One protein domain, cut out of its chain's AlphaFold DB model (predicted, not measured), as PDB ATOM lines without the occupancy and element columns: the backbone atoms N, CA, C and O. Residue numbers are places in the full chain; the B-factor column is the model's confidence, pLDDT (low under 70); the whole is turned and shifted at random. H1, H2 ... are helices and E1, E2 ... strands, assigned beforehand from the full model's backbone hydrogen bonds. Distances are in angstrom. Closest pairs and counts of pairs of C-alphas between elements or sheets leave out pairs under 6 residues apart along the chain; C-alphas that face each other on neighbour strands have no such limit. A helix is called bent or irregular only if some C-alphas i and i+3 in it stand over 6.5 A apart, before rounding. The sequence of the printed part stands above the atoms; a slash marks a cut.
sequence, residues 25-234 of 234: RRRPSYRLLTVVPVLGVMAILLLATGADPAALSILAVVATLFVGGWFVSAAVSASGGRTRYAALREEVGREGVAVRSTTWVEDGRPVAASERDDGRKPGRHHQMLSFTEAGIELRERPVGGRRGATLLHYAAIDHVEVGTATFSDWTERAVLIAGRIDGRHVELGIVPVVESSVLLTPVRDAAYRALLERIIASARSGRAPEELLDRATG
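This is residues 25 to 234 of the 234 residues of an uncharacterized protein of Agromyces sp. NEAU-184 (UniProt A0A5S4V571). A seven-stranded sheet is folded back on itself into two leaves, E6 E5 E4 and E9 E8 E7, with E1 as the hinge; the small hairpin E2 E3 packs on it, and helix H4 lies over the leaf of E9. From this body a long helical hairpin of H1 and H2 makes most of the length, only the last part of H2, residues 81 to 92, meeting the sheet. The printed part has 210 residues, with five named helices and nine named strands in the order H1 H2 E1 E2 E3 H3 E4 E5 E6 E7 E8 E9 H4 H5. The large sheet runs E6 E5 E4 E1 E9 E8 E7, antiparallel throughout, and the class is mixed, helices and strands. The whole is loose, with a radius of gyration of the C-alphas of 21.4 A and spans of 80 by 35 by 30 A.

Begin in the large sheet at C-alpha 97, (44.186, -35.241, -35.862), where E1, residues 97 to 101, starts. Then find E4 at residues 125 to 131, E5 at 135 to 142, 22.3 A long, and E6 at 148 to 153. The other leaf is E7, residues 157 to 167, 22.8 A; E8, residues 170 to 181, 26.6 A; and E9, residues 184 to 192, 24.4 A. E2 is residues 103 to 106, E3 residues 109 to 112, and H3 residues 115 to 118. H1 is residues 31 to 48, 24.9 A; it is irregular, but only just, with C-alphas 33 and 36 6.53 A apart. H2, residues 53 to 92, runs 57.8 A from (62.482, -84.436, -22.793) to (37.703, -35.996, -42.153). Find H4 at residues 205 to 221, 24.1 A, and H5 at residues 225 to 233, ending at (48.342, -12.501, -44.478).

Start with the sheet, which is strongly twisted and has E6 and E7 as edge strands. E4 E5 E6 and E7 E8 E9 are meanders, each strand the antiparallel neighbour of the one before. Look for N 138 and O 150, 2.8 A, between E5 and E6; N 128 and O 139, 2.9 A, between E4 and E5; and N 97 and O 129, 2.8 A, between E1 and E4. Across the hinge, N 100 and O 191 of E1 and E9 are 2.8 A apart; then come N 177 and O 188, 2.8 A, between E8 and E9, and N 161 and O 176, 2.9 A, between E7 and E8. E7 bends by 85 degrees at residue 162 and E8 by 83 degrees at residue 173. E1 runs on into E2 at 95 degrees. The hairpin E2 and E3, with N 104 and O 111 2.9 A apart, makes a sandwich, two sheets face to face, with the large sheet; the closest C-alphas of E2 and E6 are those of Val 105 and Gly 148, 5.1 A. H4 is on the sheet at a height of 8.0 A, over E9 and along it at 16 degrees on the local plane. H4 and H5 only just touch, with 3 pairs of C-alphas within 8 A, the closest Ser 218 and Pro 225 at 5.8 A, about perpendicular at 82 degrees. H2 only grazes the sheet, and so does H3; the closest C-alphas of H2 and E4 are those of Leu 88 and Met 128, 6.5 A. H1 and H2, a helical hairpin, touch at Ala 48 and Leu 56, the closest C-alphas, 6.7 A, through residues 56 to 67 of H2 alone, at a shallow tilt of 14 degrees, opposite ways. H1 and H4 are apart. Every O i to N i+4 pair is within hydrogen-bond range in H2 and H4, against 12 of 14 in H1 and 3 of 5 in H5; H3 is too short for one.

The two C-alphas farthest apart, those of Asp 52 and Gly 234, are 81.6 A apart. Residues 49 to 54 stand free, as do residues 229 to 234, of which 229 to 233 belong to H5. The printed part has no cut and ends at the chain's last residue. The link from E9 to H4, 12 residues, is long; that from H3 to E4 is short, and the others are tight. Mean pLDDT of the printed part is 75.5; 82 residues are under 70, among them residues 25 to 64, 67 to 79, 113 to 124 and 224 to 234.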
ATOM      1  N   ARG A  25      54.904 -36.681 -19.754       58.38
ATOM      2  CA  ARG A  25      54.337 -37.892 -20.336       58.38
ATOM      3  C   ARG A  25      54.567 -39.054 -19.369       58.38
ATOM      4  O   ARG A  25      55.721 -39.416 -19.121       58.38
ATOM      5  N   ARG A  26      53.509 -39.585 -18.758       55.31
ATOM      6  CA  ARG A  26      53.639 -40.760 -17.887       55.31
ATOM      7  C   ARG A  26      53.656 -42.009 -18.765       55.31
ATOM      8  O   ARG A  26      53.029 -42.058 -19.813       55.31
ATOM      9  N   ARG A  27      54.514 -42.962 -18.401       49.34
ATOM     10  CA  ARG A  27      54.803 -44.161 -19.200       49.34
ATOM     11  C   ARG A  27      53.745 -45.250 -18.962       49.34
ATOM     12  O   ARG A  27      53.155 -45.257 -17.882       49.34
ATOM     13  N   PRO A  28      53.571 -46.189 -19.915       49.59
ATOM     14  CA  PRO A  28      52.708 -47.355 -19.748       49.59
ATOM     15  C   PRO A  28      52.974 -48.073 -18.426       49.59
ATOM     16  O   PRO A  28      54.134 -48.326 -18.085       49.59
ATOM     17  N   SER A  29      51.923 -48.508 -17.735       43.50
ATOM     18  CA  SER A  29      52.065 -49.623 -16.808       43.50
ATOM     19  C   SER A  29      52.225 -50.895 -17.661       43.50
ATOM     20  O   SER A  29      51.271 -51.536 -18.079       43.50
ATOM     21  N   TYR A  30      53.472 -51.268 -17.971       45.03
ATOM     22  CA  TYR A  30      53.842 -52.444 -18.788       45.03
ATOM     23  C   TYR A  30      53.344 -53.799 -18.240       45.03
ATOM     24  O   TYR A  30      53.636 -54.836 -18.827       45.03
ATOM     25  N   ARG A  31      52.577 -53.807 -17.143       43.69
ATOM     26  CA  ARG A  31      52.179 -55.000 -16.394       43.69
ATOM     27  C   ARG A  31      51.478 -56.038 -17.272       43.69
ATOM     28  O   ARG A  31      51.759 -57.209 -17.111       43.69
ATOM     29  N   LEU A  32      50.665 -55.659 -18.256       45.59
ATOM     30  CA  LEU A  32      50.001 -56.647 -19.123       45.59
ATOM     31  C   LEU A  32      50.874 -57.152 -20.288       45.59
ATOM     32  O   LEU A  32      50.724 -58.293 -20.711       45.59
ATOM     33  N   LEU A  33      51.808 -56.329 -20.777       49.03
ATOM     34  CA  LEU A  33      52.685 -56.663 -21.909       49.03
ATOM     35  C   LEU A  33      53.917 -57.477 -21.495       49.03
ATOM     36  O   LEU A  33      54.432 -58.233 -22.313       49.03
ATOM     37  N   THR A  34      54.393 -57.339 -20.254       50.41
ATOM     38  CA  THR A  34      55.578 -58.063 -19.768       50.41
ATOM     39  C   THR A  34      55.247 -59.228 -18.847       50.41
ATOM     40  O   THR A  34      55.956 -60.225 -18.894       50.41
ATOM     41  N   VAL A  35      54.172 -59.175 -18.052       55.22
ATOM     42  CA  VAL A  35      53.891 -60.242 -17.072       55.22
ATOM     43  C   VAL A  35      53.462 -61.536 -17.756       55.22
ATOM     44  O   VAL A  35      53.903 -62.596 -17.338       55.22
ATOM     45  N   VAL A  36      52.671 -61.488 -18.831       58.25
ATOM     46  CA  VAL A  36      52.187 -62.713 -19.494       58.25
ATOM     47  C   VAL A  36      53.320 -63.489 -20.193       58.25
ATOM     48  O   VAL A  36      53.437 -64.688 -19.938       58.25
ATOM     49  N   PRO A  37      54.216 -62.860 -20.987       58.31
ATOM     50  CA  PRO A  37      55.377 -63.560 -21.538       58.31
ATOM     51  C   PRO A  37      56.346 -64.032 -20.451       58.31
ATOM     52  O   PRO A  37      56.850 -65.146 -20.532       58.31
ATOM     53  N   VAL A  38      56.584 -63.217 -19.417       61.88
ATOM     54  CA  VAL A  38      57.508 -63.567 -18.327       61.88
ATOM     55  C   VAL A  38      56.962 -64.716 -17.485       61.88
ATOM     56  O   VAL A  38      57.726 -65.615 -17.163       61.88
ATOM     57  N   LEU A  39      55.663 -64.752 -17.175       61.00
ATOM     58  CA  LEU A  39      55.034 -65.887 -16.492       61.00
ATOM     59  C   LEU A  39      55.040 -67.145 -17.364       61.00
ATOM     60  O   LEU A  39      55.293 -68.224 -16.841       61.00
ATOM     61  N   GLY A  40      54.829 -67.013 -18.678       62.53
ATOM     62  CA  GLY A  40      54.967 -68.125 -19.621       62.53
ATOM     63  C   GLY A  40      56.383 -68.706 -19.621       62.53
ATOM     64  O   GLY A  40      56.555 -69.906 -19.446       62.53
ATOM     65  N   VAL A  41      57.408 -67.852 -19.721       64.50
ATOM     66  CA  VAL A  41      58.826 -68.256 -19.667       64.50
ATOM     67  C   VAL A  41      59.208 -68.817 -18.294       64.50
ATOM     68  O   VAL A  41      59.888 -69.834 -18.219       64.50
ATOM     69  N   MET A  42      58.742 -68.211 -17.202       62.84
ATOM     70  CA  MET A  42      58.983 -68.691 -15.838       62.84
ATOM     71  C   MET A  42      58.334 -70.053 -15.586       62.84
ATOM     72  O   MET A  42      58.972 -70.912 -14.988       62.84
ATOM     73  N   ALA A  43      57.107 -70.284 -16.064       62.53
ATOM     74  CA  ALA A  43      56.445 -71.585 -15.976       62.53
ATOM     75  C   ALA A  43      57.193 -72.660 -16.782       62.53
ATOM     76  O   ALA A  43      57.327 -73.788 -16.314       62.53
ATOM     77  N   ILE A  44      57.749 -72.298 -17.946       60.47
ATOM     78  CA  ILE A  44      58.612 -73.177 -18.750       60.47
ATOM     79  C   ILE A  44      59.896 -73.535 -18.001       60.47
ATOM     80  O   ILE A  44      60.261 -74.705 -17.942       60.47
ATOM     81  N   LEU A  45      60.554 -72.551 -17.386       60.81
ATOM     82  CA  LEU A  45      61.782 -72.768 -16.619       60.81
ATOM     83  C   LEU A  45      61.541 -73.583 -15.338       60.81
ATOM     84  O   LEU A  45      62.363 -74.428 -15.003       60.81
ATOM     85  N   LEU A  46      60.409 -73.375 -14.653       61.25
ATOM     86  CA  LEU A  46      60.006 -74.130 -13.457       61.25
ATOM     87  C   LEU A  46      59.636 -75.590 -13.755       61.25
ATOM     88  O   LEU A  46      59.854 -76.448 -12.910       61.25
ATOM     89  N   LEU A  47      59.082 -75.882 -14.935       55.97
ATOM     90  CA  LEU A  47      58.782 -77.252 -15.370       55.97
ATOM     91  C   LEU A  47      60.015 -77.965 -15.951       55.97
ATOM     92  O   LEU A  47      60.069 -79.191 -15.955       55.97
ATOM     93  N   ALA A  48      61.020 -77.217 -16.412       56.69
ATOM     94  CA  ALA A  48      62.237 -77.774 -16.995       56.69
ATOM     95  C   ALA A  48      63.223 -78.364 -15.976       56.69
ATOM     96  O   ALA A  48      64.108 -79.124 -16.363       56.69
ATOM     97  N   THR A  49      63.077 -78.075 -14.680       58.16
ATOM     98  CA  THR A  49      63.996 -78.541 -13.627       58.16
ATOM     99  C   THR A  49      63.775 -79.993 -13.172       58.16
ATOM    100  O   THR A  49      64.411 -80.425 -12.213       58.16
ATOM    101  N   GLY A  50      62.953 -80.788 -13.870       58.59
ATOM    102  CA  GLY A  50      62.818 -82.226 -13.589       58.59
ATOM    103  C   GLY A  50      61.962 -83.048 -14.560       58.59
ATOM    104  O   GLY A  50      61.562 -84.152 -14.203       58.59
ATOM    105  N   ALA A  51      61.636 -82.530 -15.750       57.16
ATOM    106  CA  ALA A  51      60.686 -83.161 -16.669       57.16
ATOM    107  C   ALA A  51      61.354 -83.922 -17.827       57.16
ATOM    108  O   ALA A  51      62.390 -83.507 -18.347       57.16
ATOM    109  N   ASP A  52      60.699 -85.004 -18.262       65.44
ATOM    110  CA  ASP A  52      61.068 -85.788 -19.443       65.44
ATOM    111  C   ASP A  52      61.249 -84.905 -20.695       65.44
ATOM    112  O   ASP A  52      60.458 -83.981 -20.932       65.44
ATOM    113  N   PRO A  53      62.217 -85.214 -21.579       63.44
ATOM    114  CA  PRO A  53      62.482 -84.436 -22.793       63.44
ATOM    115  C   PRO A  53      61.274 -84.345 -23.746       63.44
ATOM    116  O   PRO A  53      61.150 -83.378 -24.498       63.44
ATOM    117  N   ALA A  54      60.345 -85.304 -23.683       64.75
ATOM    118  CA  ALA A  54      59.079 -85.261 -24.418       64.75
ATOM    119  C   ALA A  54      58.079 -84.226 -23.855       64.75
ATOM    120  O   ALA A  54      57.314 -83.629 -24.608       64.75
ATOM    121  N   ALA A  55      58.093 -83.967 -22.545       61.12
ATOM    122  CA  ALA A  55      57.260 -82.931 -21.935       61.12
ATOM    123  C   ALA A  55      57.793 -81.526 -22.263       61.12
ATOM    124  O   ALA A  55      57.013 -80.610 -22.523       61.12
ATOM    125  N   LEU A  56      59.120 -81.372 -22.333       64.56
ATOM    126  CA  LEU A  56      59.778 -80.127 -22.737       64.56
ATOM    127  C   LEU A  56      59.451 -79.721 -24.178       64.56
ATOM    128  O   LEU A  56      59.203 -78.543 -24.439       64.56
ATOM    129  N   SER A  57      59.413 -80.674 -25.112       61.78
ATOM    130  CA  SER A  57      59.091 -80.387 -26.515       61.78
ATOM    131  C   SER A  57      57.629 -79.968 -26.698       61.78
ATOM    132  O   SER A  57      57.360 -78.995 -27.404       61.78
ATOM    133  N   ILE A  58      56.687 -80.615 -26.002       65.38
ATOM    134  CA  ILE A  58      55.269 -80.220 -26.007       65.38
ATOM    135  C   ILE A  58      55.096 -78.820 -25.405       65.38
ATOM    136  O   ILE A  58      54.406 -77.977 -25.983       65.38
ATOM    137  N   LEU A  59      55.759 -78.536 -24.280       64.88
ATOM    138  CA  LEU A  59      55.685 -77.230 -23.627       64.88
ATOM    139  C   LEU A  59      56.272 -76.117 -24.508       64.88
ATOM    140  O   LEU A  59      55.686 -75.039 -24.610       64.88
ATOM    141  N   ALA A  60      57.391 -76.391 -25.186       65.56
ATOM    142  CA  ALA A  60      57.994 -75.472 -26.143       65.56
ATOM    143  C   ALA A  60      57.040 -75.171 -27.307       65.56
ATOM    144  O   ALA A  60      56.841 -74.005 -27.634       65.56
ATOM    145  N   VAL A  61      56.373 -76.184 -27.874       69.69
ATOM    146  CA  VAL A  61      55.377 -75.990 -28.942       69.69
ATOM    147  C   VAL A  61      54.206 -75.128 -28.464       69.69
ATOM    148  O   VAL A  61      53.841 -74.171 -29.143       69.69
ATOM    149  N   VAL A  62      53.642 -75.403 -27.283       69.69
ATOM    150  CA  VAL A  62      52.535 -74.605 -26.719       69.69
ATOM    151  C   VAL A  62      52.971 -73.162 -26.457       69.69
ATOM    152  O   VAL A  62      52.242 -72.230 -26.796       69.69
ATOM    153  N   ALA A  63      54.172 -72.955 -25.916       65.69
ATOM    154  CA  ALA A  63      54.728 -71.626 -25.689       65.69
ATOM    155  C   ALA A  63      54.948 -70.863 -27.000       65.69
ATOM    156  O   ALA A  63      54.568 -69.697 -27.109       65.69
ATOM    157  N   THR A  64      55.503 -71.521 -28.019       68.75
ATOM    158  CA  THR A  64      55.683 -70.942 -29.353       68.75
ATOM    159  C   THR A  64      54.343 -70.606 -30.000       68.75
ATOM    160  O   THR A  64      54.218 -69.530 -30.579       68.75
ATOM    161  N   LEU A  65      53.321 -71.456 -29.866       74.19
ATOM    162  CA  LEU A  65      51.970 -71.172 -30.359       74.19
ATOM    163  C   LEU A  65      51.320 -70.008 -29.609       74.19
ATOM    164  O   LEU A  65      50.669 -69.174 -30.232       74.19
ATOM    165  N   PHE A  66      51.522 -69.908 -28.296       70.44
ATOM    166  CA  PHE A  66      51.006 -68.801 -27.495       70.44
ATOM    167  C   PHE A  66      51.677 -67.472 -27.870       70.44
ATOM    168  O   PHE A  66      50.997 -66.485 -28.148       70.44
ATOM    169  N   VAL A  67      53.012 -67.451 -27.947       67.31
ATOM    170  CA  VAL A  67      53.788 -66.276 -28.372       67.31
ATOM    171  C   VAL A  67      53.452 -65.912 -29.820       67.31
ATOM    172  O   VAL A  67      53.166 -64.752 -30.112       67.31
ATOM    173  N   GLY A  68      53.407 -66.891 -30.722       68.81
ATOM    174  CA  GLY A  68      53.016 -66.702 -32.118       68.81
ATOM    175  C   GLY A  68      51.598 -66.144 -32.246       68.81
ATOM    176  O   GLY A  68      51.391 -65.141 -32.926       68.81
ATOM    177  N   GLY A  69      50.634 -66.714 -31.523       66.50
ATOM    178  CA  GLY A  69      49.253 -66.235 -31.464       66.50
ATOM    179  C   GLY A  69      49.137 -64.808 -30.924       66.50
ATOM    180  O   GLY A  69      48.336 -64.018 -31.434       66.50
ATOM    181  N   TRP A  70      49.978 -64.432 -29.955       66.62
ATOM    182  CA  TRP A  70      50.078 -63.058 -29.463       66.62
ATOM    183  C   TRP A  70      50.582 -62.096 -30.544       66.62
ATOM    184  O   TRP A  70      49.954 -61.063 -30.781       66.62
ATOM    185  N   PHE A  71      51.671 -62.438 -31.242       65.12
ATOM    186  CA  PHE A  71      52.202 -61.618 -32.338       65.12
ATOM    187  C   PHE A  71      51.203 -61.478 -33.489       65.12
ATOM    188  O   PHE A  71      51.007 -60.370 -33.987       65.12
ATOM    189  N   VAL A  72      50.515 -62.560 -33.865       67.00
ATOM    190  CA  VAL A  72      49.451 -62.533 -34.882       67.00
ATOM    191  C   VAL A  72      48.303 -61.628 -34.435       67.00
ATOM    192  O   VAL A  72      47.872 -60.763 -35.193       67.00
ATOM    193  N   SER A  73      47.848 -61.747 -33.186       61.59
ATOM    194  CA  SER A  73      46.778 -60.897 -32.640       61.59
ATOM    195  C   SER A  73      47.177 -59.419 -32.593       61.59
ATOM    196  O   SER A  73      46.372 -58.545 -32.928       61.59
ATOM    197  N   ALA A  74      48.425 -59.124 -32.221       64.25
ATOM    198  CA  ALA A  74      48.976 -57.775 -32.239       64.25
ATOM    199  C   ALA A  74      49.074 -57.222 -33.671       64.25
ATOM    200  O   ALA A  74      48.698 -56.074 -33.902       64.25
ATOM    201  N   ALA A  75      49.505 -58.037 -34.638       63.06
ATOM    202  CA  ALA A  75      49.598 -57.661 -36.047       63.06
ATOM    203  C   ALA A  75      48.220 -57.405 -36.681       63.06
ATOM    204  O   ALA A  75      48.047 -56.410 -37.383       63.06
ATOM    205  N   VAL A  76      47.219 -58.239 -36.387       65.75
ATOM    206  CA  VAL A  76      45.827 -58.043 -36.837       65.75
ATOM    207  C   VAL A  76      45.203 -56.801 -36.192       65.75
ATOM    208  O   VAL A  76      44.490 -56.039 -36.845       65.75
ATOM    209  N   SER A  77      45.500 -56.548 -34.916       63.66
ATOM    210  CA  SER A  77      45.052 -55.325 -34.238       63.66
ATOM    211  C   SER A  77      45.704 -54.079 -34.851       63.66
ATOM    212  O   SER A  77      45.027 -53.082 -35.100       63.66
ATOM    213  N   ALA A  78      47.000 -54.160 -35.166       63.75
ATOM    214  CA  ALA A  78      47.762 -53.107 -35.828       63.75
ATOM    215  C   ALA A  78      47.236 -52.785 -37.231       63.75
ATOM    216  O   ALA A  78      47.053 -51.613 -37.565       63.75
ATOM    217  N   SER A  79      46.986 -53.809 -38.053       65.56
ATOM    218  CA  SER A  79      46.463 -53.627 -39.408       65.56
ATOM    219  C   SER A  79      45.054 -53.041 -39.377       65.56
ATOM    220  O   SER A  79      44.791 -52.044 -40.047       65.56
ATOM    221  N   GLY A  80      44.183 -53.567 -38.512       70.81
ATOM    222  CA  GLY A  80      42.831 -53.050 -38.337       70.81
ATOM    223  C   GLY A  80      42.799 -51.596 -37.859       70.81
ATOM    224  O   GLY A  80      41.898 -50.852 -38.246       70.81
ATOM    225  N   GLY A  81      43.748 -51.170 -37.022       73.38
ATOM    226  CA  GLY A  81      43.834 -49.776 -36.585       73.38
ATOM    227  C   GLY A  81      44.209 -48.819 -37.715       73.38
ATOM    228  O   GLY A  81      43.543 -47.802 -37.906       73.38
ATOM    229  N   ARG A  82      45.196 -49.194 -38.541       78.88
ATOM    230  CA  ARG A  82      45.600 -48.404 -39.719       78.88
ATOM    231  C   ARG A  82      44.462 -48.237 -40.719       78.88
ATOM    232  O   ARG A  82      44.223 -47.124 -41.166       78.88
ATOM    233  N   THR A  83      43.728 -49.304 -41.033       83.12
ATOM    234  CA  THR A  83      42.589 -49.225 -41.963       83.12
ATOM    235  C   THR A  83      41.483 -48.311 -41.434       83.12
ATOM    236  O   THR A  83      40.872 -47.574 -42.201       83.12
ATOM    237  N   ARG A  84      41.222 -48.324 -40.121       85.38
ATOM    238  CA  ARG A  84      40.210 -47.445 -39.514       85.38
ATOM    239  C   ARG A  84      40.634 -45.987 -39.530       85.38
ATOM    240  O   ARG A  84      39.805 -45.147 -39.858       85.38
ATOM    241  N   TYR A  85      41.893 -45.696 -39.214       86.75
ATOM    242  CA  TYR A  85      42.408 -44.334 -39.297       86.75
ATOM    243  C   TYR A  85      42.492 -43.820 -40.730       86.75
ATOM    244  O   TYR A  85      42.102 -42.682 -40.955       86.75
ATOM    245  N   ALA A  86      42.880 -44.656 -41.695       86.19
ATOM    246  CA  ALA A  86      42.839 -44.298 -43.110       86.19
ATOM    247  C   ALA A  86      41.414 -43.939 -43.553       86.19
ATOM    248  O   ALA A  86      41.197 -42.915 -44.184       86.19
ATOM    249  N   ALA A  87      40.422 -44.726 -43.143       87.56
ATOM    250  CA  ALA A  87      39.043 -44.437 -43.502       87.56
ATOM    251  C   ALA A  87      38.476 -43.208 -42.756       87.56
ATOM    252  O   ALA A  87      37.718 -42.440 -43.332       87.56
ATOM    253  N   LEU A  88      38.870 -42.976 -41.497       89.19
ATOM    254  CA  LEU A  88      38.573 -41.716 -40.799       89.19
ATOM    255  C   LEU A  88      39.248 -40.525 -41.487       89.19
ATOM    256  O   LEU A  88      38.649 -39.465 -41.591       89.19
ATOM    257  N   ARG A  89      40.473 -40.703 -41.986       91.88
ATOM    258  CA  ARG A  89      41.223 -39.686 -42.727       91.88
ATOM    259  C   ARG A  89      40.541 -39.329 -44.042       91.88
ATOM    260  O   ARG A  89      40.530 -38.159 -44.401       91.88
ATOM    261  N   GLU A  90      39.978 -40.307 -44.743       90.00
ATOM    262  CA  GLU A  90      39.170 -40.070 -45.945       90.00
ATOM    263  C   GLU A  90      37.889 -39.287 -45.626       90.00
ATOM    264  O   GLU A  90      37.526 -38.390 -46.377       90.00
ATOM    265  N   GLU A  91      37.233 -39.584 -44.499       89.75
ATOM    266  CA  GLU A  91      36.004 -38.897 -44.069       89.75
ATOM    267  C   GLU A  91      36.264 -37.469 -43.549       89.75
ATOM    268  O   GLU A  91      35.453 -36.573 -43.770       89.75
ATOM    269  N   VAL A  92      37.374 -37.258 -42.839       89.06
ATOM    270  CA  VAL A  92      37.703 -35.996 -42.153       89.06
ATOM    271  C   VAL A  92      38.572 -35.066 -43.008       89.06
ATOM    272  O   VAL A  92      38.518 -33.848 -42.860       89.06
ATOM    273  N   GLY A  93      39.393 -35.624 -43.892       88.00
ATOM    274  CA  GLY A  93      40.372 -34.887 -44.681       88.00
ATOM    275  C   GLY A  93      41.764 -34.809 -44.042       88.00
ATOM    276  O   GLY A  93      42.052 -35.342 -42.965       88.00
ATOM    277  N   ARG A  94      42.688 -34.141 -44.748       83.62
ATOM    278  CA  ARG A  94      44.127 -34.127 -44.412       83.62
ATOM    279  C   ARG A  94      44.447 -33.432 -43.090       83.62
ATOM    280  O   ARG A  94      45.447 -33.784 -42.476       83.62
ATOM    281  N   GLU A  95      43.578 -32.546 -42.627       85.19
ATOM    282  CA  GLU A  95      43.752 -31.776 -41.392       85.19
ATOM    283  C   GLU A  95      43.315 -32.524 -40.124       85.19
ATOM    284  O   GLU A  95      43.521 -32.042 -39.010       85.19
ATOM    285  N   GLY A  96      42.744 -33.725 -40.269       89.31
ATOM    286  CA  GLY A  96      42.320 -34.542 -39.138       89.31
ATOM    287  C   GLY A  96      43.475 -34.925 -38.208       89.31
ATOM    288  O   GLY A  96      44.566 -35.320 -38.638       89.31
ATOM    289  N   VAL A  97      43.230 -34.858 -36.902       92.19
ATOM    290  CA  VAL A  97      44.186 -35.241 -35.862       92.19
ATOM    291  C   VAL A  97      43.696 -36.516 -35.193       92.19
ATOM    292  O   VAL A  97      42.616 -36.546 -34.609       92.19
ATOM    293  N   ALA A  98      44.490 -37.585 -35.256       91.38
ATOM    294  CA  ALA A  98      44.193 -38.805 -34.514       91.38
ATOM    295  C   ALA A  98      44.270 -38.520 -33.008       91.38
ATOM    296  O   ALA A  98      45.286 -38.026 -32.505       91.38
ATOM    297  N   VAL A  99      43.203 -38.840 -32.280       90.56
ATOM    298  CA  VAL A  99      43.102 -38.576 -30.843       90.56
ATOM    299  C   VAL A  99      42.593 -39.797 -30.088       90.56
ATOM    300  O   VAL A  99      41.988 -40.709 -30.649       90.56
ATOM    301  N   ARG A 100      42.850 -39.792 -28.786       87.62
ATOM    302  CA  ARG A 100      42.134 -40.571 -27.783       87.62
ATOM    303  C   ARG A 100      41.384 -39.582 -26.901       87.62
ATOM    304  O   ARG A 100      42.003 -38.623 -26.436       87.62
ATOM    305  N   SER A 101      40.097 -39.807 -26.664       88.00
ATOM    306  CA  SER A 101      39.301 -38.940 -25.795       88.00
ATOM    307  C   SER A 101      38.624 -39.690 -24.651       88.00
ATOM    308  O   SER A 101      38.438 -40.902 -24.722       88.00
ATOM    309  N   THR A 102      38.300 -38.983 -23.564       86.06
ATOM    310  CA  THR A 102      37.566 -39.538 -22.404       86.06
ATOM    311  C   THR A 102      36.070 -39.720 -22.657       86.06
ATOM    312  O   THR A 102      35.319 -40.063 -21.745       86.06
ATOM    313  N   THR A 103      35.631 -39.490 -23.889       82.56
ATOM    314  CA  THR A 103      34.260 -39.678 -24.346       82.56
ATOM    315  C   THR A 103      34.254 -40.494 -25.624       82.56
ATOM    316  O   THR A 103      35.144 -40.365 -26.455       82.56
ATOM    317  N   TRP A 104      33.218 -41.279 -25.831       79.12
ATOM    318  CA  TRP A 104      32.932 -41.904 -27.119       79.12
ATOM    319  C   TRP A 104      31.633 -41.359 -27.700       79.12
ATOM    320  O   TRP A 104      30.895 -40.642 -27.019       79.12
ATOM    321  N   VAL A 105      31.377 -41.663 -28.967       77.38
ATOM    322  CA  VAL A 105      30.146 -41.247 -29.637       77.38
ATOM    323  C   VAL A 105      29.178 -42.417 -29.733       77.38
ATOM    324  O   VAL A 105      29.409 -43.366 -30.480       77.38
ATOM    325  N   GLU A 106      28.056 -42.310 -29.029       76.75
ATOM    326  CA  GLU A 106      26.955 -43.270 -29.081       76.75
ATOM    327  C   GLU A 106      25.699 -42.568 -29.601       76.75
ATOM    328  O   GLU A 106      25.292 -41.535 -29.072       76.75
ATOM    329  N   ASP A 107      25.132 -43.081 -30.698       73.12
ATOM    330  CA  ASP A 107      23.981 -42.489 -31.399       73.12
ATOM    331  C   ASP A 107      24.118 -40.965 -31.641       73.12
ATOM    332  O   ASP A 107      23.179 -40.188 -31.476       73.12
ATOM    333  N   GLY A 108      25.326 -40.532 -32.028       70.25
ATOM    334  CA  GLY A 108      25.646 -39.130 -32.328       70.25
ATOM    335  C   GLY A 108      25.856 -38.241 -31.101       70.25
ATOM    336  O   GLY A 108      26.020 -37.034 -31.248       70.25
ATOM    337  N   ARG A 109      25.863 -38.812 -29.890       76.50
ATOM    338  CA  ARG A 109      26.032 -38.067 -28.642       76.50
ATOM    339  C   ARG A 109      27.332 -38.433 -27.933       76.50
ATOM    340  O   ARG A 109      27.715 -39.603 -27.935       76.50
ATOM    341  N   PRO A 110      27.991 -37.462 -27.281       78.44
ATOM    342  CA  PRO A 110      29.147 -37.735 -26.446       78.44
ATOM    343  C   PRO A 110      28.685 -38.452 -25.175       78.44
ATOM    344  O   PRO A 110      27.846 -37.949 -24.424       78.44
ATOM    345  N   VAL A 111      29.249 -39.623 -24.914       81.06
ATOM    346  CA  VAL A 111      29.041 -40.368 -23.671       81.06
ATOM    347  C   VAL A 111      30.388 -40.494 -22.970       81.06
ATOM    348  O   VAL A 111      31.401 -40.791 -23.603       81.06
ATOM    349  N   ALA A 112      30.424 -40.217 -21.666       76.62
ATOM    350  CA  ALA A 112      31.636 -40.379 -20.872       76.62
ATOM    351  C   ALA A 112      32.053 -41.854 -20.876       76.62
ATOM    352  O   ALA A 112      31.250 -42.728 -20.546       76.62
ATOM    353  N   ALA A 113      33.300 -42.133 -21.254       69.25
ATOM    354  CA  ALA A 113      33.813 -43.493 -21.226       69.25
ATOM    355  C   ALA A 113      33.865 -43.978 -19.768       69.25
ATOM    356  O   ALA A 113      34.326 -43.249 -18.881       69.25
ATOM    357  N   SER A 114      33.431 -45.212 -19.507       66.12
ATOM    358  CA  SER A 114      33.643 -45.846 -18.203       66.12
ATOM    359  C   SER A 114      35.018 -46.527 -18.160       66.12
ATOM    360  O   SER A 114      35.514 -47.018 -19.175       66.12
ATOM    361  N   GLU A 115      35.649 -46.609 -16.983       56.59
ATOM    362  CA  GLU A 115      36.921 -47.343 -16.833       56.59
ATOM    363  C   GLU A 115      36.781 -48.824 -17.217       56.59
ATOM    364  O   GLU A 115      37.708 -49.428 -17.755       56.59
ATOM    365  N   ARG A 116      35.593 -49.404 -16.999       57.41
ATOM    366  CA  ARG A 116      35.276 -50.795 -17.349       57.41
ATOM    367  C   ARG A 116      35.233 -51.021 -18.864       57.41
ATOM    368  O   ARG A 116      35.563 -52.121 -19.316       57.41
ATOM    369  N   ASP A 117      34.846 -50.006 -19.629       58.53
ATOM    370  CA  ASP A 117      34.805 -50.056 -21.093       58.53
ATOM    371  C   ASP A 117      36.194 -49.825 -21.702       58.53
ATOM    372  O   ASP A 117      36.580 -50.528 -22.642       58.53
ATOM    373  N   ASP A 118      37.000 -48.955 -21.085       52.94
ATOM    374  CA  ASP A 118      38.389 -48.698 -21.487       52.94
ATOM    375  C   ASP A 118      39.341 -49.857 -21.157       52.94
ATOM    376  O   ASP A 118      40.230 -50.187 -21.952       52.94
ATOM    377  N   GLY A 119      39.135 -50.532 -20.021       39.84
ATOM    378  CA  GLY A 119      39.936 -51.686 -19.598       39.84
ATOM    379  C   GLY A 119      39.783 -52.908 -20.505       39.84
ATOM    380  O   GLY A 119      40.581 -53.844 -20.447       39.84
ATOM    381  N   ARG A 120      38.786 -52.913 -21.401       39.97
ATOM    382  CA  ARG A 120      38.528 -54.040 -22.305       39.97
ATOM    383  C   ARG A 120      39.375 -54.056 -23.574       39.97
ATOM    384  O   ARG A 120      39.309 -55.081 -24.254       39.97
ATOM    385  N   LYS A 121      40.151 -53.001 -23.884       47.66
ATOM    386  CA  LYS A 121      41.361 -52.972 -24.752       47.66
ATOM    387  C   LYS A 121      41.626 -51.540 -25.257       47.66
ATOM    388  O   LYS A 121      40.749 -50.979 -25.920       47.66
ATOM    389  N   PRO A 122      42.851 -50.997 -25.103       47.94
ATOM    390  CA  PRO A 122      43.286 -49.828 -25.864       47.94
ATOM    391  C   PRO A 122      43.082 -50.080 -27.368       47.94
ATOM    392  O   PRO A 122      43.445 -51.147 -27.863       47.94
ATOM    393  N   GLY A 123      42.501 -49.121 -28.097       56.56
ATOM    394  CA  GLY A 123      42.321 -49.241 -29.552       56.56
ATOM    395  C   GLY A 123      40.990 -49.839 -30.015       56.56
ATOM    396  O   GLY A 123      40.898 -50.297 -31.150       56.56
ATOM    397  N   ARG A 124      39.939 -49.842 -29.184       66.81
ATOM    398  CA  ARG A 124      38.581 -50.169 -29.657       66.81
ATOM    399  C   ARG A 124      37.856 -48.999 -30.307       66.81
ATOM    400  O   ARG A 124      37.090 -49.232 -31.230       66.81
ATOM    401  N   HIS A 125      38.153 -47.774 -29.904       74.88
ATOM    402  CA  HIS A 125      37.477 -46.572 -30.382       74.88
ATOM    403  C   HIS A 125      38.519 -45.702 -31.081       74.88
ATOM    404  O   HIS A 125      39.321 -45.033 -30.433       74.88
ATOM    405  N   HIS A 126      38.595 -45.811 -32.411       85.38
ATOM    406  CA  HIS A 126      39.505 -44.984 -33.203       85.38
ATOM    407  C   HIS A 126      38.810 -43.659 -33.453       85.38
ATOM    408  O   HIS A 126      37.711 -43.647 -34.007       85.38
ATOM    409  N   GLN A 127      39.436 -42.571 -33.020       90.69
ATOM    410  CA  GLN A 127      38.838 -41.247 -33.069       90.69
ATOM    411  C   GLN A 127      39.737 -40.270 -33.813       90.69
ATOM    412  O   GLN A 127      40.962 -40.272 -33.646       90.69
ATOM    413  N   MET A 128      39.119 -39.427 -34.629       93.31
ATOM    414  CA  MET A 128      39.786 -38.343 -35.332       93.31
ATOM    415  C   MET A 128      39.056 -37.038 -35.042       93.31
ATOM    416  O   MET A 128      37.832 -36.967 -35.127       93.31
ATOM    417  N   LEU A 129      39.832 -36.034 -34.657       94.12
ATOM    418  CA  LEU A 129      39.372 -34.685 -34.385       94.12
ATOM    419  C   LEU A 129      39.607 -33.818 -35.621       94.12
ATOM    420  O   LEU A 129      40.707 -33.826 -36.175       94.12
ATOM    421  N   SER A 130      38.602 -33.043 -36.010       94.19
ATOM    422  CA  SER A 130      38.680 -32.006 -37.039       94.19
ATOM    423  C   SER A 130      38.233 -30.656 -36.512       94.19
ATOM    424  O   SER A 130      37.418 -30.544 -35.597       94.19
ATOM    425  N   PHE A 131      38.757 -29.616 -37.149       91.88
ATOM    426  CA  PHE A 131      38.302 -28.248 -36.977       91.88
ATOM    427  C   PHE A 131      37.409 -27.913 -38.163       91.88
ATOM    428  O   PHE A 131      37.877 -27.872 -39.294       91.88
ATOM    429  N   THR A 132      36.125 -27.721 -37.899       91.06
ATOM    430  CA  THR A 132      35.147 -27.265 -38.892       91.06
ATOM    431  C   THR A 132      34.911 -25.767 -38.718       91.06
ATOM    432  O   THR A 132      35.390 -25.173 -37.747       91.06
ATOM    433  N   GLU A 133      34.141 -25.157 -39.617       88.12
ATOM    434  CA  GLU A 133      33.685 -23.768 -39.475       88.12
ATOM    435  C   GLU A 133      32.895 -23.554 -38.173       88.12
ATOM    436  O   GLU A 133      33.086 -22.562 -37.471       88.12
ATOM    437  N   ALA A 134      32.044 -24.518 -37.809       87.44
ATOM    438  CA  ALA A 134      31.116 -24.392 -36.689       87.44
ATOM    439  C   ALA A 134      31.716 -24.787 -35.327       87.44
ATOM    440  O   ALA A 134      31.201 -24.368 -34.283       87.44
ATOM    441  N   GLY A 135      32.759 -25.619 -35.309       91.38
ATOM    442  CA  GLY A 135      33.292 -26.183 -34.072       91.38
ATOM    443  C   GLY A 135      34.326 -27.288 -34.251       91.38
ATOM    444  O   GLY A 135      34.794 -27.581 -35.354       91.38
ATOM    445  N   ILE A 136      34.647 -27.930 -33.133       92.12
ATOM    446  CA  ILE A 136      35.517 -29.102 -33.067       92.12
ATOM    447  C   ILE A 136      34.650 -30.344 -33.261       92.12
ATOM    448  O   ILE A 136      33.808 -30.654 -32.417       92.12
ATOM    449  N   GLU A 137      34.850 -31.057 -34.363       93.38
ATOM    450  CA  GLU A 137      34.167 -32.319 -34.627       93.38
ATOM    451  C   GLU A 137      35.050 -33.484 -34.175       93.38
ATOM    452  O   GLU A 137      36.240 -33.546 -34.479       93.38
ATOM    453  N   LEU A 138      34.462 -34.425 -33.441       92.06
ATOM    454  CA  LEU A 138      35.089 -35.685 -33.077       92.06
ATOM    455  C   LEU A 138      34.340 -36.812 -33.782       92.06
ATOM    456  O   LEU A 138      33.189 -37.104 -33.452       92.06
ATOM    457  N   ARG A 139      35.000 -37.454 -34.749       91.81
ATOM    458  CA  ARG A 139      34.486 -38.645 -35.434       91.81
ATOM    459  C   ARG A 139      35.080 -39.904 -34.848       91.81
ATOM    460  O   ARG A 139      36.266 -39.957 -34.529       91.81
ATOM    461  N   GLU A 140      34.261 -40.940 -34.776       89.56
ATOM    462  CA  GLU A 140      34.617 -42.225 -34.211       89.56
ATOM    463  C   GLU A 140      34.270 -43.383 -35.142       89.56
ATOM    464  O   GLU A 140      33.178 -43.478 -35.715       89.56
ATOM    465  N   ARG A 141      35.209 -44.327 -35.223       87.00
ATOM    466  CA  ARG A 141      35.029 -45.610 -35.892       87.00
ATOM    467  C   ARG A 141      35.448 -46.758 -34.968       87.00
ATOM    468  O   ARG A 141      36.641 -47.080 -34.888       87.00
ATOM    469  N   PRO A 142      34.493 -47.393 -34.265       76.94
ATOM    470  CA  PRO A 142      34.821 -48.429 -33.298       76.94
ATOM    471  C   PRO A 142      35.180 -49.778 -33.953       76.94
ATOM    472  O   PRO A 142      34.930 -50.044 -35.135       76.94
ATOM    473  N   VAL A 143      35.802 -50.665 -33.173       70.12
ATOM    474  CA  VAL A 143      36.053 -52.075 -33.506       70.12
ATOM    475  C   VAL A 143      34.743 -52.844 -33.305       70.12
ATOM    476  O   VAL A 143      34.547 -53.515 -32.294       70.12
ATOM    477  N   GLY A 144      33.844 -52.712 -34.284       68.31
ATOM    478  CA  GLY A 144      32.462 -53.192 -34.202       68.31
ATOM    479  C   GLY A 144      31.535 -52.145 -33.578       68.31
ATOM    480  O   GLY A 144      31.960 -51.379 -32.720       68.31
ATOM    481  N   GLY A 145      30.282 -52.092 -34.031       71.50
ATOM    482  CA  GLY A 145      29.318 -51.059 -33.635       71.50
ATOM    483  C   GLY A 145      29.105 -49.985 -34.705       71.50
ATOM    484  O   GLY A 145      29.617 -50.085 -35.826       71.50
ATOM    485  N   ARG A 146      28.295 -48.977 -34.371       75.69
ATOM    486  CA  ARG A 146      27.955 -47.871 -35.277       75.69
ATOM    487  C   ARG A 146      29.065 -46.820 -35.286       75.69
ATOM    488  O   ARG A 146      29.724 -46.597 -34.278       75.69
ATOM    489  N   ARG A 147      29.270 -46.186 -36.443       84.19
ATOM    490  CA  ARG A 147      30.105 -44.980 -36.547       84.19
ATOM    491  C   ARG A 147      29.356 -43.813 -35.912       84.19
ATOM    492  O   ARG A 147      28.128 -43.784 -35.969       84.19
ATOM    493  N   GLY A 148      30.092 -42.859 -35.361       85.38
ATOM    494  CA  GLY A 148      29.513 -41.685 -34.725       85.38
ATOM    495  C   GLY A 148      30.335 -40.438 -35.002       85.38
ATOM    496  O   GLY A 148      31.539 -40.515 -35.228       85.38
ATOM    497  N   ALA A 149      29.676 -39.288 -34.985       90.25
ATOM    498  CA  ALA A 149      30.318 -37.986 -34.956       90.25
ATOM    499  C   ALA A 149      29.618 -37.120 -33.910       90.25
ATOM    500  O   ALA A 149      28.405 -37.231 -33.737       90.25
ATOM    501  N   THR A 150      30.378 -36.279 -33.220       90.88
ATOM    502  CA  THR A 150      29.835 -35.254 -32.328       90.88
ATOM    503  C   THR A 150      30.528 -33.930 -32.609       90.88
ATOM    504  O   THR A 150      31.735 -33.901 -32.846       90.88
ATOM    505  N   LEU A 151      29.773 -32.835 -32.567       91.81
ATOM    506  CA  LEU A 151      30.282 -31.487 -32.802       91.81
ATOM    507  C   LEU A 151      30.205 -30.675 -31.511       91.81
ATOM    508  O   LEU A 151      29.128 -30.485 -30.951       91.81
ATOM    509  N   LEU A 152      31.350 -30.171 -31.058       91.94
ATOM    510  CA  LEU A 152      31.425 -29.153 -30.021       91.94
ATOM    511  C   LEU A 152      31.579 -27.786 -30.687       91.94
ATOM    512  O   LEU A 152      32.662 -27.432 -31.155       91.94
ATOM    513  N   HIS A 153      30.490 -27.022 -30.735       92.50
ATOM    514  CA  HIS A 153      30.503 -25.668 -31.284       92.50
ATOM    515  C   HIS A 153      31.492 -24.773 -30.539       92.50
ATOM    516  O   HIS A 153      31.519 -24.793 -29.309       92.50
ATOM    517  N   TYR A 154      32.247 -23.933 -31.256       90.38
ATOM    518  CA  TYR A 154      33.221 -23.037 -30.612       90.38
ATOM    519  C   TYR A 154      32.561 -22.103 -29.593       90.38
ATOM    520  O   TYR A 154      33.078 -21.921 -28.497       90.38
ATOM    521  N   ALA A 155      31.374 -21.586 -29.924       88.69
ATOM    522  CA  ALA A 155      30.581 -20.735 -29.037       88.69
ATOM    523  C   ALA A 155      30.067 -21.456 -27.775       88.69
ATOM    524  O   ALA A 155      29.630 -20.803 -26.833       88.69
ATOM    525  N   ALA A 156      30.092 -22.790 -27.763       91.31
ATOM    526  CA  ALA A 156      29.687 -23.612 -26.630       91.31
ATOM    527  C   ALA A 156      30.882 -24.122 -25.805       91.31
ATOM    528  O   ALA A 156      30.679 -24.909 -24.882       91.31
ATOM    529  N   ILE A 157      32.114 -23.709 -26.132       92.06
ATOM    530  CA  ILE A 157      33.307 -24.001 -25.334       92.06
ATOM    531  C   ILE A 157      33.388 -22.976 -24.205       92.06
ATOM    532  O   ILE A 157      33.639 -21.796 -24.433       92.06
ATOM    533  N   ASP A 158      33.204 -23.450 -22.978       90.81
ATOM    534  CA  ASP A 158      33.244 -22.617 -21.779       90.81
ATOM    535  C   ASP A 158      34.687 -22.445 -21.277       90.81
ATOM    536  O   ASP A 158      35.065 -21.384 -20.773       90.81
ATOM    537  N   HIS A 159      35.513 -23.491 -21.399       90.31
ATOM    538  CA  HIS A 159      36.872 -23.488 -20.871       90.31
ATOM    539  C   HIS A 159      37.802 -24.450 -21.617       90.31
ATOM    540  O   HIS A 159      37.405 -25.552 -21.997       90.31
ATOM    541  N   VAL A 160      39.067 -24.051 -21.776       89.62
ATOM    542  CA  VAL A 160      40.141 -24.895 -22.318       89.62
ATOM    543  C   VAL A 160      41.365 -24.762 -21.429       89.62
ATOM    544  O   VAL A 160      41.847 -23.652 -21.204       89.62
ATOM    545  N   GLU A 161      41.916 -25.886 -20.985       89.38
ATOM    546  CA  GLU A 161      43.173 -25.904 -20.242       89.38
ATOM    547  C   GLU A 161      44.015 -27.153 -20.525       89.38
ATOM    548  O   GLU A 161      43.661 -28.029 -21.317       89.38
ATOM    549  N   VAL A 162      45.180 -27.229 -19.884       89.69
ATOM    550  CA  VAL A 162      46.069 -28.389 -19.951       89.69
ATOM    551  C   VAL A 162      46.013 -29.141 -18.636       89.69
ATOM    552  O   VAL A 162      46.238 -28.571 -17.572       89.69
ATOM    553  N   GLY A 163      45.849 -30.454 -18.716       88.19
ATOM    554  CA  GLY A 163      45.863 -31.305 -17.540       88.19
ATOM    555  C   GLY A 163      46.260 -32.727 -17.876       88.19
ATOM    556  O   GLY A 163      47.078 -32.988 -18.768       88.19
ATOM    557  N   THR A 164      45.693 -33.661 -17.129       87.12
ATOM    558  CA  THR A 164      45.819 -35.084 -17.419       87.12
ATOM    559  C   THR A 164      44.459 -35.741 -17.528       87.12
ATOM    560  O   THR A 164      43.535 -35.359 -16.819       87.12
ATOM    561  N   ALA A 165      44.368 -36.747 -18.391       85.25
ATOM    562  CA  ALA A 165      43.210 -37.615 -18.518       85.25
ATOM    563  C   ALA A 165      43.610 -39.059 -18.194       85.25
ATOM    564  O   ALA A 165      44.650 -39.540 -18.661       85.25
ATOM    565  N   THR A 166      42.795 -39.738 -17.395       80.81
ATOM    566  CA  THR A 166      42.985 -41.144 -17.022       80.81
ATOM    567  C   THR A 166      42.140 -42.049 -17.917       80.81
ATOM    568  O   THR A 166      40.944 -41.831 -18.075       80.81
ATOM    569  N   PHE A 167      42.762 -43.083 -18.484       74.75
ATOM    570  CA  PHE A 167      42.259 -44.099 -19.414       74.75
ATOM    571  C   PHE A 167      42.523 -45.494 -18.843       74.75
ATOM    572  O   PHE A 167      43.638 -45.981 -19.014       74.75
ATOM    573  N   SER A 168      41.548 -46.133 -18.178       68.94
ATOM    574  CA  SER A 168      41.745 -47.399 -17.438       68.94
ATOM    575  C   SER A 168      43.067 -47.385 -16.647       68.94
ATOM    576  O   SER A 168      43.178 -46.704 -15.636       68.94
ATOM    577  N   ASP A 169      44.117 -48.026 -17.170       62.59
ATOM    578  CA  ASP A 169      45.407 -48.214 -16.494       62.59
ATOM    579  C   ASP A 169      46.451 -47.103 -16.768       62.59
ATOM    580  O   ASP A 169      47.634 -47.264 -16.434       62.59
ATOM    581  N   TRP A 170      46.062 -46.011 -17.443       70.25
ATOM    582  CA  TRP A 170      46.976 -45.037 -18.050       70.25
ATOM    583  C   TRP A 170      46.529 -43.606 -17.761       70.25
ATOM    584  O   TRP A 170      45.442 -43.211 -18.156       70.25
ATOM    585  N   THR A 171      47.387 -42.777 -17.173       76.62
ATOM    586  CA  THR A 171      47.134 -41.331 -17.063       76.62
ATOM    587  C   THR A 171      48.059 -40.591 -18.013       76.62
ATOM    588  O   THR A 171      49.279 -40.693 -17.889       76.62
ATOM    589  N   GLU A 172      47.496 -39.833 -18.945       80.81
ATOM    590  CA  GLU A 172      48.241 -39.144 -19.998       80.81
ATOM    591  C   GLU A 172      48.012 -37.636 -19.955       80.81
ATOM    592  O   GLU A 172      47.007 -37.150 -19.441       80.81
ATOM    593  N   ARG A 173      48.959 -36.882 -20.517       86.75
ATOM    594  CA  ARG A 173      48.779 -35.443 -20.739       86.75
ATOM    595  C   ARG A 173      47.649 -35.220 -21.744       86.75
ATOM    596  O   ARG A 173      47.720 -35.766 -22.842       86.75
ATOM    597  N   ALA A 174      46.697 -34.359 -21.402       88.62
ATOM    598  CA  ALA A 174      45.530 -34.081 -22.226       88.62
ATOM    599  C   ALA A 174      45.226 -32.582 -22.310       88.62
ATOM    600  O   ALA A 174      45.462 -31.831 -21.358       88.62
ATOM    601  N   VAL A 175      44.668 -32.177 -23.451       91.38
ATOM    602  CA  VAL A 175      43.931 -30.919 -23.570       91.38
ATOM    603  C   VAL A 175      42.560 -31.156 -22.956       91.38
ATOM    604  O   VAL A 175      41.853 -32.069 -23.380       91.38
ATOM    605  N   LEU A 176      42.221 -30.380 -21.936       91.69
ATOM    606  CA  LEU A 176      40.938 -30.456 -21.254       91.69
ATOM    607  C   LEU A 176      40.017 -29.388 -21.837       91.69
ATOM    608  O   LEU A 176      40.400 -28.222 -21.915       91.69
ATOM    609  N   ILE A 177      38.826 -29.790 -22.260       92.38
ATOM    610  CA  ILE A 177      37.820 -28.904 -22.844       92.38
ATOM    611  C   ILE A 177      36.522 -29.104 -22.071       92.38
ATOM    612  O   ILE A 177      36.008 -30.219 -22.016       92.38
ATOM    613  N   ALA A 178      35.998 -28.035 -21.485       91.56
ATOM    614  CA  ALA A 178      34.666 -28.009 -20.897       91.56
ATOM    615  C   ALA A 178      33.756 -27.142 -21.769       91.56
ATOM    616  O   ALA A 178      34.155 -26.077 -22.250       91.56
ATOM    617  N   GLY A 179      32.539 -27.615 -22.002       91.56
ATOM    618  CA  GLY A 179      31.578 -26.923 -22.846       91.56
ATOM    619  C   GLY A 179      30.221 -27.603 -22.863       91.56
ATOM    620  O   GLY A 179      29.874 -28.353 -21.945       91.56
ATOM    621  N   ARG A 180      29.436 -27.340 -23.913       91.19
ATOM    622  CA  ARG A 180      28.087 -27.898 -24.055       91.19
ATOM    623  C   ARG A 180      27.822 -28.482 -25.431       91.19
ATOM    624  O   ARG A 180      28.147 -27.879 -26.447       91.19
ATOM    625  N   ILE A 181      27.158 -29.632 -25.445       88.88
ATOM    626  CA  ILE A 181      26.631 -30.277 -26.653       88.88
ATOM    627  C   ILE A 181      25.144 -30.519 -26.406       88.88
ATOM    628  O   ILE A 181      24.775 -31.085 -25.377       88.88
ATOM    629  N   ASP A 182      24.285 -30.006 -27.289       86.06
ATOM    630  CA  ASP A 182      22.822 -30.032 -27.132       86.06
ATOM    631  C   ASP A 182      22.343 -29.534 -25.751       86.06
ATOM    632  O   ASP A 182      21.469 -30.118 -25.109       86.06
ATOM    633  N   GLY A 183      22.979 -28.471 -25.242       84.38
ATOM    634  CA  GLY A 183      22.675 -27.879 -23.934       84.38
ATOM    635  C   GLY A 183      23.162 -28.682 -22.719       84.38
ATOM    636  O   GLY A 183      23.002 -28.222 -21.589       84.38
ATOM    637  N   ARG A 184      23.786 -29.848 -22.913       85.75
ATOM    638  CA  ARG A 184      24.344 -30.673 -21.832       85.75
ATOM    639  C   ARG A 184      25.802 -30.332 -21.599       85.75
ATOM    640  O   ARG A 184      26.552 -30.207 -22.559       85.75
ATOM    641  N   HIS A 185      26.201 -30.222 -20.334       86.88
ATOM    642  CA  HIS A 185      27.605 -30.037 -19.978       86.88
ATOM    643  C   HIS A 185      28.423 -31.261 -20.387       86.88
ATOM    644  O   HIS A 185      28.020 -32.393 -20.108       86.88
ATOM    645  N   VAL A 186      29.561 -31.027 -21.030       87.50
ATOM    646  CA  VAL A 186      30.494 -32.067 -21.456       87.50
ATOM    647  C   VAL A 186      31.906 -31.653 -21.072       87.50
ATOM    648  O   VAL A 186      32.308 -30.507 -21.262       87.50
ATOM    649  N   GLU A 187      32.654 -32.618 -20.550       90.38
ATOM    650  CA  GLU A 187      34.046 -32.472 -20.144       90.38
ATOM    651  C   GLU A 187      34.883 -33.491 -20.925       90.38
ATOM    652  O   GLU A 187      34.702 -34.705 -20.807       90.38
ATOM    653  N   LEU A 188      35.776 -32.989 -21.776       89.12
ATOM    654  CA  LEU A 188      36.568 -33.772 -22.716       89.12
ATOM    655  C   LEU A 188      38.044 -33.695 -22.339       89.12
ATOM    656  O   LEU A 188      38.623 -32.614 -22.295       89.12
ATOM    657  N   GLY A 189      38.683 -34.844 -22.149       90.50
ATOM    658  CA  GLY A 189      40.136 -34.961 -22.164       90.50
ATOM    659  C   GLY A 189      40.596 -35.484 -23.515       90.50
ATOM    660  O   GLY A 189      40.329 -36.637 -23.829       90.50
ATOM    661  N   ILE A 190      41.296 -34.666 -24.301       91.06
ATOM    662  CA  ILE A 190      41.805 -35.013 -25.633       91.06
ATOM    663  C   ILE A 190      43.313 -35.260 -25.576       91.06
ATOM    664  O   ILE A 190      44.098 -34.379 -25.217       91.06
ATOM    665  N   VAL A 191      43.738 -36.454 -25.988       90.31
ATOM    666  CA  VAL A 191      45.148 -36.833 -26.120       90.31
ATOM    667  C   VAL A 191      45.461 -37.085 -27.593       90.31
ATOM    668  O   VAL A 191      44.996 -38.085 -28.139       90.31
ATOM    669  N   PRO A 192      46.257 -36.234 -28.262       90.75
ATOM    670  CA  PRO A 192      46.708 -36.524 -29.618       90.75
ATOM    671  C   PRO A 192      47.630 -37.740 -29.643       90.75
ATOM    672  O   PRO A 192      48.563 -37.852 -28.838       90.75
ATOM    673  N   VAL A 193      47.397 -38.635 -30.601       88.38
ATOM    674  CA  VAL A 193      48.130 -39.897 -30.755       88.38
ATOM    675  C   VAL A 193      48.770 -40.007 -32.134       88.38
ATOM    676  O   VAL A 193      48.364 -39.367 -33.100       88.38
ATOM    677  N   VAL A 194      49.817 -40.818 -32.226       85.88
ATOM    678  CA  VAL A 194      50.458 -41.151 -33.496       85.88
ATOM    679  C   VAL A 194      49.551 -42.129 -34.238       85.88
ATOM    680  O   VAL A 194      49.368 -43.254 -33.782       85.88
ATOM    681  N   GLU A 195      49.022 -41.716 -35.387       83.62
ATOM    682  CA  GLU A 195      48.080 -42.498 -36.204       83.62
ATOM    683  C   GLU A 195      48.606 -43.894 -36.574       83.62
ATOM    684  O   GLU A 195      47.875 -44.882 -36.546       83.62
ATOM    685  N   SER A 196      49.904 -44.003 -36.865       76.31
ATOM    686  CA  SER A 196      50.547 -45.278 -37.199       76.31
ATOM    687  C   SER A 196      50.791 -46.188 -35.988       76.31
ATOM    688  O   SER A 196      51.249 -47.323 -36.162       76.31
ATOM    689  N   SER A 197      50.508 -45.716 -34.767       69.38
ATOM    690  CA  SER A 197      50.738 -46.470 -33.539       69.38
ATOM    691  C   SER A 197      49.611 -47.450 -33.247       69.38
ATOM    692  O   SER A 197      48.466 -47.077 -33.008       69.38
ATOM    693  N   VAL A 198      49.999 -48.717 -33.116       65.12
ATOM    694  CA  VAL A 198      49.138 -49.823 -32.672       65.12
ATOM    695  C   VAL A 198      48.578 -49.590 -31.269       65.12
ATOM    696  O   VAL A 198      47.473 -50.014 -30.957       65.12
ATOM    697  N   LEU A 199      49.344 -48.908 -30.416       67.56
ATOM    698  CA  LEU A 199      48.993 -48.669 -29.016       67.56
ATOM    699  C   LEU A 199      48.370 -47.284 -28.796       67.56
ATOM    700  O   LEU A 199      48.197 -46.871 -27.648       67.56
ATOM    701  N   LEU A 200      48.073 -46.551 -29.880       74.38
ATOM    702  CA  LEU A 200      47.672 -45.141 -29.853       74.38
ATOM    703  C   LEU A 200      48.622 -44.320 -28.965       74.38
ATOM    704  O   LEU A 200      48.230 -43.631 -28.026       74.38
ATOM    705  N   THR A 201      49.916 -44.478 -29.224       80.19
ATOM    706  CA  THR A 201      50.991 -43.793 -28.505       80.19
ATOM    707  C   THR A 201      50.804 -42.275 -28.608       80.19
ATOM    708  O   THR A 201      50.692 -41.783 -29.730       80.19
ATOM    709  N   PRO A 202      50.845 -41.509 -27.500       82.81
ATOM    710  CA  PRO A 202      50.736 -40.051 -27.561       82.81
ATOM    711  C   PRO A 202      51.774 -39.401 -28.492       82.81
ATOM    712  O   PRO A 202      52.897 -39.901 -28.644       82.81
ATOM    713  N   VAL A 203      51.433 -38.270 -29.102       86.06
ATOM    714  CA  VAL A 203      52.384 -37.508 -29.928       86.06
ATOM    715  C   VAL A 203      53.480 -36.840 -29.081       86.06
ATOM    716  O   VAL A 203      53.462 -36.848 -27.848       86.06
ATOM    717  N   ARG A 204      54.475 -36.261 -29.760       86.62
ATOM    718  CA  ARG A 204      55.533 -35.456 -29.132       86.62
ATOM    719  C   ARG A 204      55.010 -34.084 -28.699       86.62
ATOM    720  O   ARG A 204      53.994 -33.607 -29.194       86.62
ATOM    721  N   ASP A 205      55.765 -33.426 -27.825       85.94
ATOM    722  CA  ASP A 205      55.411 -32.128 -27.237       85.94
ATOM    723  C   ASP A 205      55.101 -31.041 -28.270       85.94
ATOM    724  O   ASP A 205      54.142 -30.306 -28.076       85.94
ATOM    725  N   ALA A 206      55.839 -30.975 -29.381       85.44
ATOM    726  CA  ALA A 206      55.581 -29.994 -30.437       85.44
ATOM    727  C   ALA A 206      54.185 -30.161 -31.067       85.44
ATOM    728  O   ALA A 206      53.420 -29.207 -31.123       85.44
ATOM    729  N   ALA A 207      53.818 -31.385 -31.459       85.62
ATOM    730  CA  ALA A 207      52.502 -31.673 -32.039       85.62
ATOM    731  C   ALA A 207      51.366 -31.497 -31.017       85.62
ATOM    732  O   ALA A 207      50.283 -31.035 -31.358       85.62
ATOM    733  N   TYR A 208      51.627 -31.821 -29.746       88.62
ATOM    734  CA  TYR A 208      50.692 -31.552 -28.657       88.62
ATOM    735  C   TYR A 208      50.440 -30.045 -28.474       88.62
ATOM    736  O   TYR A 208      49.290 -29.634 -28.351       88.62
ATOM    737  N   ARG A 209      51.502 -29.222 -28.458       88.19
ATOM    738  CA  ARG A 209      51.390 -27.757 -28.332       88.19
ATOM    739  C   ARG A 209      50.652 -27.151 -29.514       88.19
ATOM    740  O   ARG A 209      49.729 -26.385 -29.288       88.19
ATOM    741  N   ALA A 210      50.990 -27.570 -30.732       88.50
ATOM    742  CA  ALA A 210      50.307 -27.111 -31.936       88.50
ATOM    743  C   ALA A 210      48.796 -27.393 -31.877       88.50
ATOM    744  O   ALA A 210      47.995 -26.516 -32.185       88.50
ATOM    745  N   LEU A 211      48.388 -28.585 -31.414       89.50
ATOM    746  CA  LEU A 211      46.968 -28.891 -31.219       89.50
ATOM    747  C   LEU A 211      46.325 -27.986 -30.159       89.50
ATOM    748  O   LEU A 211      45.249 -27.443 -30.395       89.50
ATOM    749  N   LEU A 212      46.965 -27.828 -28.997       89.38
ATOM    750  CA  LEU A 212      46.467 -26.973 -27.916       89.38
ATOM    751  C   LEU A 212      46.270 -25.527 -28.389       89.38
ATOM    752  O   LEU A 212      45.220 -24.939 -28.145       89.38
ATOM    753  N   GLU A 213      47.265 -24.964 -29.071       90.69
ATOM    754  CA  GLU A 213      47.226 -23.605 -29.612       90.69
ATOM    755  C   GLU A 213      46.099 -23.455 -30.636       90.69
ATOM    756  O   GLU A 213      45.341 -22.490 -30.558       90.69
ATOM    757  N   ARG A 214      45.915 -24.447 -31.520       88.81
ATOM    758  CA  ARG A 214      44.820 -24.482 -32.503       88.81
ATOM    759  C   ARG A 214      43.444 -24.480 -31.819       88.81
ATOM    760  O   ARG A 214      42.582 -23.693 -32.198       88.81
ATOM    761  N   ILE A 215      43.256 -25.284 -30.767       88.75
ATOM    762  CA  ILE A 215      42.008 -25.325 -29.979       88.75
ATOM    763  C   ILE A 215      41.747 -23.989 -29.278       88.75
ATOM    764  O   ILE A 215      40.642 -23.460 -29.366       88.75
ATOM    765  N   ILE A 216      42.753 -23.424 -28.600       87.88
ATOM    766  CA  ILE A 216      42.614 -22.148 -27.886       87.88
ATOM    767  C   ILE A 216      42.299 -21.009 -28.862       87.88
ATOM    768  O   ILE A 216      41.429 -20.187 -28.574       87.88
ATOM    769  N   ALA A 217      42.995 -20.950 -29.999       86.00
ATOM    770  CA  ALA A 217      42.781 -19.923 -31.012       86.00
ATOM    771  C   ALA A 217      41.345 -19.968 -31.551       86.00
ATOM    772  O   ALA A 217      40.668 -18.941 -31.552       86.00
ATOM    773  N   SER A 218      40.855 -21.157 -31.912       84.38
ATOM    774  CA  SER A 218      39.491 -21.328 -32.416       84.38
ATOM    775  C   SER A 218      38.403 -21.081 -31.380       84.38
ATOM    776  O   SER A 218      37.400 -20.439 -31.686       84.38
ATOM    777  N   ALA A 219      38.594 -21.535 -30.138       84.00
ATOM    778  CA  ALA A 219      37.641 -21.271 -29.064       84.00
ATOM    779  C   ALA A 219      37.501 -19.763 -28.790       84.00
ATOM    780  O   ALA A 219      36.402 -19.277 -28.550       84.00
ATOM    781  N   ARG A 220      38.603 -19.003 -28.874       85.25
ATOM    782  CA  ARG A 220      38.590 -17.544 -28.680       85.25
ATOM    783  C   ARG A 220      37.991 -16.782 -29.855       85.25
ATOM    784  O   ARG A 220      37.325 -15.777 -29.640       85.25
ATOM    785  N   SER A 221      38.269 -17.213 -31.084       80.31
ATOM    786  CA  SER A 221      37.771 -16.537 -32.284       80.31
ATOM    787  C   SER A 221      36.322 -16.891 -32.613       80.31
ATOM    788  O   SER A 221      35.672 -16.155 -33.356       80.31
ATOM    789  N   GLY A 222      35.829 -18.023 -32.099       78.69
ATOM    790  CA  GLY A 222      34.559 -18.611 -32.508       78.69
ATOM    791  C   GLY A 222      34.589 -19.184 -33.929       78.69
ATOM    792  O   GLY A 222      33.525 -19.335 -34.522       78.69
ATOM    793  N   ARG A 223      35.778 -19.428 -34.505       75.50
ATOM    794  CA  ARG A 223      35.974 -19.759 -35.930       75.50
ATOM    795  C   ARG A 223      37.056 -20.810 -36.162       75.50
ATOM    796  O   ARG A 223      37.912 -21.059 -35.305       75.50
ATOM    797  N   ALA A 224      37.052 -21.381 -37.364       69.88
ATOM    798  CA  ALA A 224      38.076 -22.314 -37.809       69.88
ATOM    799  C   ALA A 224      39.489 -21.673 -37.846       69.88
ATOM    800  O   ALA A 224      39.624 -20.476 -38.104       69.88
ATOM    801  N   PRO A 225      40.561 -22.454 -37.621       61.47
ATOM    802  CA  PRO A 225      41.951 -21.979 -37.639       61.47
ATOM    803  C   PRO A 225      42.430 -21.442 -38.990       61.47
ATOM    804  O   PRO A 225      43.269 -20.548 -39.027       61.47
ATOM    805  N   GLU A 226      41.917 -21.990 -40.090       63.94
ATOM    806  CA  GLU A 226      42.325 -21.620 -41.454       63.94
ATOM    807  C   GLU A 226      41.890 -20.186 -41.792       63.94
ATOM    808  O   GLU A 226      42.688 -19.401 -42.297       63.94
ATOM    809  N   GLU A 227      40.702 -19.771 -41.341       59.16
ATOM    810  CA  GLU A 227      40.220 -18.390 -41.488       59.16
ATOM    811  C   GLU A 227      41.043 -17.359 -40.695       59.16
ATOM    812  O   GLU A 227      41.034 -16.164 -41.006       59.16
ATOM    813  N   LEU A 228      41.733 -17.795 -39.636       56.78
ATOM    814  CA  LEU A 228      42.598 -16.920 -38.841       56.78
ATOM    815  C   LEU A 228      43.934 -16.654 -39.535       56.78
ATOM    816  O   LEU A 228      44.507 -15.583 -39.342       56.78
ATOM    817  N   LEU A 229      44.421 -17.610 -40.330       57.25
ATOM    818  CA  LEU A 229      45.659 -17.470 -41.089       57.25
ATOM    819  C   LEU A 229      45.453 -16.562 -42.306       57.25
ATOM    820  O   LEU A 229      46.248 -15.644 -42.492       57.25
ATOM    821  N   ASP A 230      44.344 -16.716 -43.035       56.75
ATOM    822  CA  ASP A 230      44.046 -15.897 -44.220       56.75
ATOM    823  C   ASP A 230      43.904 -14.400 -43.899       56.75
ATOM    824  O   ASP A 230      44.324 -13.551 -44.684       56.75
ATOM    825  N   ARG A 231      43.385 -14.050 -42.713       52.78
ATOM    826  CA  ARG A 231      43.300 -12.651 -42.243       52.78
ATOM    827  C   ARG A 231      44.611 -12.067 -41.725       52.78
ATOM    828  O   ARG A 231      44.704 -10.855 -41.577       52.78
ATOM    829  N   ALA A 232      45.581 -12.900 -41.361       51.25
ATOM    830  CA  ALA A 232      46.884 -12.422 -40.902       51.25
ATOM    831  C   ALA A 232      47.822 -12.101 -42.078       51.25
ATOM    832  O   ALA A 232      48.811 -11.393 -41.895       51.25
ATOM    833  N   THR A 233      47.521 -12.631 -43.266       50.28
ATOM    834  CA  THR A 233      48.342 -12.501 -44.478       50.28
ATOM    835  C   THR A 233      47.710 -11.662 -45.591       50.28
ATOM    836  O   THR A 233      48.371 -11.454 -46.607       50.28
ATOM    837  N   GLY A 234      46.467 -11.201 -45.424       40.19
ATOM    838  CA  GLY A 234      45.758 -10.306 -46.350       40.19
ATOM    839  C   GLY A 234      45.458  -8.958 -45.716       40.19
ATOM    840  O   GLY A 234      45.611  -7.943 -46.429       40.19
TER     841      GLY A 234